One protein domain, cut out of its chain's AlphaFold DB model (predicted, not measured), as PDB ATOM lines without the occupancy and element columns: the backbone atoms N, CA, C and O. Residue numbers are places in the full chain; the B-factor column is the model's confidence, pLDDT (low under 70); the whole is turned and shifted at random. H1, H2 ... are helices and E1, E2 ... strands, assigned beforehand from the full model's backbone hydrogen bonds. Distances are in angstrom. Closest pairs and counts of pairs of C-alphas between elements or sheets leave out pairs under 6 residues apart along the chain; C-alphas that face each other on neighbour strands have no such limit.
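What this domain is: This is residues 16 to 75 of the 85 residues of an uncharacterized protein of Xanthomonas arboricola pv. pruni str. MAFF 311562 (UniProt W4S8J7). A strongly twisted four-stranded sheet forms a wall, with the short helix H2 over one face, on the E1 and E2 side, and the other face bare. H1 makes a corner with H2 and only grazes the sheet. The 60 printed residues hold two named helices, then four named strands, a mixed class; the sheet's order is E1, E2, E3, E4, antiparallel throughout. The whole is compact, radius of gyration of the C-alphas 11.4 A, yet elongated, spanning 34 by 21 by 16 A.

How they stand to each other: Strands E1, residues 35 to 39, E2, 42 to 47, E3, 52 to 58, and E4, 69 to 74, form a meander, each the antiparallel neighbour of the one before. The hairpin E1 and E2 has N 37 and O 44 within hydrogen-bond range at 2.9 A; E2 and E3, N 45 and O 54 at 2.8 A; E3 and E4, N 57 and O 70 at 2.9 A. H2, residues 25 to 31, is on the sheet at a height of 7.9 A, over E2 and along the strands, at 25 degrees to E2 on the local plane. Its closest C-alphas to E1 are Ala 29 and Val 36, 5.7 A. H1, residues 16 to 23, touches H2 only at the corner, about perpendicular at 76 degrees, closest C-alphas Ala 21 and Gln 27, 5.0 A. In H1 every O i to N i+4 pair is within hydrogen-bond range; in H2 1 of 3, beside 3 of 4 O i to N i+3 pairs.

Where its parts are: H1 begins at C-alpha 16 (59.481, -47.280, 32.549). E3 is 19.4 A long and E2 16.3 A. E4 ends at C-alpha 74 (43.786, -68.535, 24.270).

The domain as a whole: The farthest C-alphas, Arg 49 and Arg 65, are 34.4 A apart. The printed part has no cut and no long link. Residues 60 to 62 have pLDDT under 70.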
ATOM      1  N   GLU A  16      59.010 -46.217  31.657       91.50
ATOM      2  CA  GLU A  16      59.481 -47.280  32.549       91.50
ATOM      3  C   GLU A  16      58.338 -47.841  33.402       91.50
ATOM      4  O   GLU A  16      58.230 -49.053  33.589       91.50
ATOM      5  N   VAL A  17      57.432 -46.971  33.861       92.75
ATOM      6  CA  VAL A  17      56.238 -47.369  34.620       92.75
ATOM      7  C   VAL A  17      55.286 -48.164  33.729       92.75
ATOM      8  O   VAL A  17      54.752 -49.187  34.155       92.75
ATOM      9  N   VAL A  18      55.092 -47.724  32.481       93.06
ATOM     10  CA  VAL A  18      54.268 -48.453  31.504       93.06
ATOM     11  C   VAL A  18      54.910 -49.795  31.155       93.06
ATOM     12  O   VAL A  18      54.214 -50.803  31.091       93.06
ATOM     13  N   CYS A  19      56.230 -49.831  30.981       92.00
ATOM     14  CA  CYS A  19      56.969 -51.054  30.704       92.00
ATOM     15  C   CYS A  19      56.775 -52.082  31.818       92.00
ATOM     16  O   CYS A  19      56.317 -53.183  31.533       92.00
ATOM     17  N   ALA A  20      57.022 -51.700  33.076       90.62
ATOM     18  CA  ALA A  20      56.810 -52.572  34.230       90.62
ATOM     19  C   ALA A  20      55.352 -53.053  34.319       90.62
ATOM     20  O   ALA A  20      55.098 -54.231  34.566       90.62
ATOM     21  N   ALA A  21      54.381 -52.177  34.031       91.94
ATOM     22  CA  ALA A  21      52.967 -52.547  34.012       91.94
ATOM     23  C   ALA A  21      52.612 -53.618  32.963       91.94
ATOM     24  O   ALA A  21      51.623 -54.335  33.132       91.94
ATOM     25  N   LEU A  22      53.400 -53.717  31.890       91.31
ATOM     26  CA  LEU A  22      53.210 -54.661  30.791       91.31
ATOM     27  C   LEU A  22      54.114 -55.901  30.890       91.31
ATOM     28  O   LEU A  22      53.778 -56.929  30.305       91.31
ATOM     29  N   SER A  23      55.260 -55.829  31.567       89.44
ATOM     30  CA  SER A  23      56.230 -56.929  31.634       89.44
ATOM     31  C   SER A  23      56.200 -57.705  32.951       89.44
ATOM     32  O   SER A  23      56.577 -58.873  32.968       89.44
ATOM     33  N   GLU A  24      55.735 -57.105  34.048       88.06
ATOM     34  CA  GLU A  24      55.714 -57.765  35.352       88.06
ATOM     35  C   GLU A  24      54.387 -58.509  35.589       88.06
ATOM     36  O   GLU A  24      53.321 -57.880  35.617       88.06
ATOM     37  N   PRO A  25      54.412 -59.827  35.874       83.81
ATOM     38  CA  PRO A  25      53.194 -60.605  36.121       83.81
ATOM     39  C   PRO A  25      52.301 -60.026  37.229       83.81
ATOM     40  O   PRO A  25      51.076 -59.993  37.099       83.81
ATOM     41  N   MET A  26      52.900 -59.507  38.308       84.88
ATOM     42  CA  MET A  26      52.154 -58.878  39.405       84.88
ATOM     43  C   MET A  26      51.443 -57.588  38.986       84.88
ATOM     44  O   MET A  26      50.402 -57.259  39.553       84.88
ATOM     45  N   GLN A  27      51.984 -56.846  38.018       88.62
ATOM     46  CA  GLN A  27      51.345 -55.623  37.538       88.62
ATOM     47  C   GLN A  27      50.225 -55.937  36.553       88.62
ATOM     48  O   GLN A  27      49.167 -55.317  36.639       88.62
ATOM     49  N   LEU A  28      50.391 -56.955  35.700       86.69
ATOM     50  CA  LEU A  28      49.300 -57.471  34.863       86.69
ATOM     51  C   LEU A  28      48.085 -57.858  35.715       86.69
ATOM     52  O   LEU A  28      46.946 -57.550  35.349       86.69
ATOM     53  N   ALA A  29      48.332 -58.424  36.902       85.38
ATOM     54  CA  ALA A  29      47.280 -58.792  37.844       85.38
ATOM     55  C   ALA A  29      46.434 -57.608  38.353       85.38
ATOM     56  O   ALA A  29      45.315 -57.780  38.843       85.38
ATOM     57  N   ARG A  30      46.969 -56.384  38.266       86.06
ATOM     58  CA  ARG A  30      46.312 -55.175  38.777       86.06
ATOM     59  C   ARG A  30      45.343 -54.550  37.785       86.06
ATOM     60  O   ARG A  30      44.388 -53.919  38.231       86.06
ATOM     61  N   TRP A  31      45.572 -54.696  36.481       87.38
ATOM     62  CA  TRP A  31      44.780 -53.995  35.464       87.38
ATOM     63  C   TRP A  31      44.091 -54.912  34.451       87.38
ATOM     64  O   TRP A  31      43.151 -54.459  33.802       87.38
ATOM     65  N   TRP A  32      44.496 -56.183  34.333       89.00
ATOM     66  CA  TRP A  32      43.930 -57.087  33.329       89.00
ATOM     67  C   TRP A  32      42.996 -58.156  33.917       89.00
ATOM     68  O   TRP A  32      41.822 -58.220  33.554       89.00
ATOM     69  N   THR A  33      43.481 -58.971  34.855       89.12
ATOM     70  CA  THR A  33      42.669 -59.914  35.649       89.12
ATOM     71  C   THR A  33      43.328 -60.153  36.996       89.12
ATOM     72  O   THR A  33      44.543 -60.117  37.082       89.12
ATOM     73  N   ARG A  34      42.557 -60.428  38.050       89.12
ATOM     74  CA  ARG A  34      43.123 -60.776  39.367       89.12
ATOM     75  C   ARG A  34      43.618 -62.223  39.441       89.12
ATOM     76  O   ARG A  34      44.358 -62.561  40.357       89.12
ATOM     77  N   GLU A  35      43.199 -63.074  38.508       92.00
ATOM     78  CA  GLU A  35      43.511 -64.505  38.488       92.00
ATOM     79  C   GLU A  35      44.764 -64.754  37.636       92.00
ATOM     80  O   GLU A  35      44.701 -65.286  36.529       92.00
ATOM     81  N   VAL A  36      45.914 -64.304  38.144       91.50
ATOM     82  CA  VAL A  36      47.215 -64.452  37.476       91.50
ATOM     83  C   VAL A  36      48.051 -65.507  38.180       91.50
ATOM     84  O   VAL A  36      48.189 -65.490  39.402       91.50
ATOM     85  N   SER A  37      48.654 -66.400  37.404       91.31
ATOM     86  CA  SER A  37      49.605 -67.398  37.891       91.31
ATOM     87  C   SER A  37      50.818 -67.495  36.969       91.31
ATOM     88  O   SER A  37      50.740 -67.180  35.782       91.31
ATOM     89  N   LEU A  38      51.956 -67.914  37.524       89.12
ATOM     90  CA  LEU A  38      53.167 -68.210  36.764       89.12
ATOM     91  C   LEU A  38      53.335 -69.732  36.705       89.12
ATOM     92  O   LEU A  38      53.456 -70.378  37.744       89.12
ATOM     93  N   VAL A  39      53.322 -70.303  35.502       86.88
ATOM     94  CA  VAL A  39      53.419 -71.750  35.258       86.88
ATOM     95  C   VAL A  39      54.458 -71.977  34.169       86.88
ATOM     96  O   VAL A  39      54.310 -71.432  33.083       86.88
ATOM     97  N   GLU A  40      55.514 -72.748  34.442       84.25
ATOM     98  CA  GLU A  40      56.538 -73.113  33.438       84.25
ATOM     99  C   GLU A  40      57.113 -71.907  32.661       84.25
ATOM    100  O   GLU A  40      57.274 -71.940  31.442       84.25
ATOM    101  N   ASN A  41      57.403 -70.809  33.370       83.50
ATOM    102  CA  ASN A  41      57.866 -69.539  32.791       83.50
ATOM    103  C   ASN A  41      56.854 -68.845  31.851       83.50
ATOM    104  O   ASN A  41      57.215 -68.028  31.006       83.50
ATOM    105  N   ARG A  42      55.568 -69.169  31.991       90.31
ATOM    106  CA  ARG A  42      54.456 -68.517  31.298       90.31
ATOM    107  C   ARG A  42      53.543 -67.853  32.307       90.31
ATOM    108  O   ARG A  42      53.275 -68.388  33.382       90.31
ATOM    109  N   VAL A  43      53.033 -66.693  31.931       91.81
ATOM    110  CA  VAL A  43      51.955 -66.031  32.648       91.81
ATOM    111  C   VAL A  43      50.649 -66.637  32.164       91.81
ATOM    112  O   VAL A  43      50.322 -66.595  30.976       91.81
ATOM    113  N   ARG A  44      49.902 -67.207  33.099       93.19
ATOM    114  CA  ARG A  44      48.553 -67.695  32.880       93.19
ATOM    115  C   ARG A  44      47.571 -66.716  33.510       93.19
ATOM    116  O   ARG A  44      47.654 -66.419  34.702       93.19
ATOM    117  N   LEU A  45      46.663 -66.221  32.680       92.25
ATOM    118  CA  LEU A  45      45.598 -65.292  33.023       92.25
ATOM    119  C   LEU A  45      44.271 -66.035  32.900       92.25
ATOM    120  O   LEU A  45      43.932 -66.501  31.809       92.25
ATOM    121  N   ASP A  46      43.533 -66.159  33.995       92.12
ATOM    122  CA  ASP A  46      42.198 -66.750  33.997       92.12
ATOM    123  C   ASP A  46      41.117 -65.668  34.200       92.12
ATOM    124  O   ASP A  46      41.332 -64.597  34.776       92.12
ATOM    125  N   TRP A  47      39.927 -65.955  33.683       90.88
ATOM    126  CA  TRP A  47      38.685 -65.268  34.012       90.88
ATOM    127  C   TRP A  47      37.653 -66.341  34.341       90.88
ATOM    128  O   TRP A  47      36.816 -66.705  33.510       90.88
ATOM    129  N   SER A  48      37.743 -66.894  35.551       88.00
ATOM    130  CA  SER A  48      36.961 -68.051  36.002       88.00
ATOM    131  C   SER A  48      35.457 -67.896  35.778       88.00
ATOM    132  O   SER A  48      34.794 -68.846  35.366       88.00
ATOM    133  N   ARG A  49      34.918 -66.684  35.968       88.69
ATOM    134  CA  ARG A  49      33.493 -66.376  35.757       88.69
ATOM    135  C   ARG A  49      33.039 -66.553  34.311       88.69
ATOM    136  O   ARG A  49      31.875 -66.861  34.084       88.69
ATOM    137  N   GLN A  50      33.930 -66.332  33.353       88.38
ATOM    138  CA  GLN A  50      33.655 -66.462  31.924       88.38
ATOM    139  C   GLN A  50      34.199 -67.776  31.344       88.38
ATOM    140  O   GLN A  50      33.937 -68.092  30.187       88.38
ATOM    141  N   GLY A  51      34.960 -68.543  32.131       89.88
ATOM    142  CA  GLY A  51      35.665 -69.731  31.659       89.88
ATOM    143  C   GLY A  51      36.804 -69.413  30.683       89.88
ATOM    144  O   GLY A  51      37.235 -70.300  29.942       89.88
ATOM    145  N   TRP A  52      37.289 -68.166  30.649       91.88
ATOM    146  CA  TRP A  52      38.364 -67.769  29.741       91.88
ATOM    147  C   TRP A  52      39.745 -67.976  30.349       91.88
ATOM    148  O   TRP A  52      39.939 -67.862  31.560       91.88
ATOM    149  N   ARG A  53      40.711 -68.249  29.477       92.25
ATOM    150  CA  ARG A  53      42.119 -68.420  29.797       92.25
ATOM    151  C   ARG A  53      42.992 -67.916  28.662       92.25
ATOM    152  O   ARG A  53      42.727 -68.185  27.487       92.25
ATOM    153  N   VAL A  54      44.079 -67.258  29.043       92.06
ATOM    154  CA  VAL A  54      45.197 -66.916  28.166       92.06
ATOM    155  C   VAL A  54      46.493 -67.377  28.809       92.06
ATOM    156  O   VAL A  54      46.734 -67.137  29.988       92.06
ATOM    157  N   GLU A  55      47.346 -68.013  28.016       93.88
ATOM    158  CA  GLU A  55      48.716 -68.347  28.384       93.88
ATOM    159  C   GLU A  55      49.669 -67.574  27.482       93.88
ATOM    160  O   GLU A  55      49.622 -67.698  26.253       93.88
ATOM    161  N   LEU A  56      50.539 -66.776  28.093       92.44
ATOM    162  CA  LEU A  56      51.484 -65.922  27.389       92.44
ATOM    163  C   LEU A  56      52.885 -66.018  27.990       92.44
ATOM    164  O   LEU A  56      53.049 -66.185  29.194       92.44
ATOM    165  N   SER A  57      53.907 -65.909  27.147       91.56
ATOM    166  CA  SER A  57      55.273 -65.624  27.589       91.56
ATOM    167  C   SER A  57      55.594 -64.162  27.314       91.56
ATOM    168  O   SER A  57      55.174 -63.612  26.292       91.56
ATOM    169  N   ILE A  58      56.342 -63.549  28.221       88.50
ATOM    170  CA  ILE A  58      56.852 -62.187  28.093       88.50
ATOM    171  C   ILE A  58      58.337 -62.328  27.780       88.50
ATOM    172  O   ILE A  58      59.024 -63.080  28.465       88.50
ATOM    173  N   ASP A  59      58.815 -61.686  26.718       85.12
ATOM    174  CA  ASP A  59      60.233 -61.771  26.366       85.12
ATOM    175  C   ASP A  59      61.084 -61.104  27.468       85.12
ATOM    176  O   ASP A  59      60.849 -59.944  27.813       85.12
ATOM    177  N   ASP A  60      62.111 -61.806  27.965       67.06
ATOM    178  CA  ASP A  60      63.007 -61.354  29.055       67.06
ATOM    179  C   ASP A  60      63.820 -60.083  28.717       67.06
ATOM    180  O   ASP A  60      64.486 -59.507  29.573       67.06
ATOM    181  N   GLY A  61      63.772 -59.629  27.460       67.31
ATOM    182  CA  GLY A  61      64.443 -58.430  26.953       67.31
ATOM    183  C   GLY A  61      63.543 -57.198  26.852       67.31
ATOM    184  O   GLY A  61      63.789 -56.353  25.990       67.31
ATOM    185  N   ALA A  62      62.477 -57.118  27.652       69.06
ATOM    186  CA  ALA A  62      61.623 -55.937  27.708       69.06
ATOM    187  C   ALA A  62      62.442 -54.700  28.126       69.06
ATOM    188  O   ALA A  62      62.837 -54.556  29.279       69.06
ATOM    189  N   ASP A  63      62.695 -53.811  27.169       77.06
ATOM    190  CA  ASP A  63      63.186 -52.452  27.407       77.06
ATOM    191  C   ASP A  63      61.975 -51.504  27.385       77.06
ATOM    192  O   ASP A  63      60.958 -51.810  26.755       77.06
ATOM    193  N   TYR A  64      62.070 -50.319  27.991       80.25
ATOM    194  CA  TYR A  64      60.978 -49.334  28.044       80.25
ATOM    195  C   TYR A  64      60.456 -48.907  26.659       80.25
ATOM    196  O   TYR A  64      59.418 -48.256  26.543       80.25
ATOM    197  N   ARG A  65      61.174 -49.270  25.593       87.56
ATOM    198  CA  ARG A  65      60.812 -49.051  24.190       87.56
ATOM    199  C   ARG A  65      59.918 -50.142  23.603       87.56
ATOM    200  O   ARG A  65      59.201 -49.863  22.643       87.56
ATOM    201  N   LEU A  66      59.997 -51.376  24.103       89.38
ATOM    202  CA  LEU A  66      59.295 -52.517  23.527       89.38
ATOM    203  C   LEU A  66      59.084 -53.636  24.551       89.38
ATOM    204  O   LEU A  66      60.029 -54.293  24.976       89.38
ATOM    205  N   VAL A  67      57.814 -53.936  24.815       90.44
ATOM    206  CA  VAL A  67      57.391 -55.165  25.492       90.44
ATOM    207  C   VAL A  67      56.770 -56.092  24.454       90.44
ATOM    208  O   VAL A  67      55.908 -55.679  23.675       90.44
ATOM    209  N   ARG A  68      57.218 -57.349  24.420       91.19
ATOM    210  CA  ARG A  68      56.684 -58.384  23.530       91.19
ATOM    211  C   ARG A  68      56.034 -59.486  24.340       91.19
ATOM    212  O   ARG A  68      56.653 -60.057  25.233       91.19
ATOM    213  N   TRP A  69      54.797 -59.799  23.976       91.56
ATOM    214  CA  TRP A  69      54.090 -60.971  24.469       91.56
ATOM    215  C   TRP A  69      53.933 -61.972  23.338       91.56
ATOM    216  O   TRP A  69      53.606 -61.610  22.206       91.56
ATOM    217  N   ARG A  70      54.113 -63.248  23.660       91.56
ATOM    218  CA  ARG A  70      53.758 -64.355  22.780       91.56
ATOM    219  C   ARG A  70      52.635 -65.140  23.430       91.56
ATOM    220  O   ARG A  70      52.838 -65.776  24.458       91.56
ATOM    221  N   CYS A  71      51.455 -65.084  22.824       91.06
ATOM    222  CA  CYS A  71      50.327 -65.917  23.215       91.06
ATOM    223  C   CYS A  71      50.577 -67.356  22.743       91.06
ATOM    224  O   CYS A  71      50.795 -67.580  21.553       91.06
ATOM    225  N   HIS A  72      50.539 -68.316  23.666       91.88
ATOM    226  CA  HIS A  72      50.678 -69.749  23.380       91.88
ATOM    227  C   HIS A  72      49.321 -70.442  23.307       91.88
ATOM    228  O   HIS A  72      49.116 -71.299  22.454       91.88
ATOM    229  N   ALA A  73      48.385 -70.042  24.168       91.00
ATOM    230  CA  ALA A  73      47.024 -70.553  24.171       91.00
ATOM    231  C   ALA A  73      46.047 -69.443  24.560       91.00
ATOM    232  O   ALA A  73      46.320 -68.639  25.449       91.00
ATOM    233  N   SER A  74      44.897 -69.400  23.896       90.12
ATOM    234  CA  SER A  74      43.786 -68.535  24.270       90.12
ATOM    235  C   SER A  74      42.482 -69.171  23.818       90.12
ATOM    236  O   SER A  74      42.373 -69.602  22.671       90.12
ATOM    237  N   ASN A  75      41.492 -69.203  24.704       89.94
ATOM    238  CA  ASN A  75      40.112 -69.555  24.352       89.94
ATOM    239  C   ASN A  75      39.196 -68.316  24.286       89.94
ATOM    240  O   ASN A  75      37.979 -68.453  24.315       89.94
TER     241      ASN A  75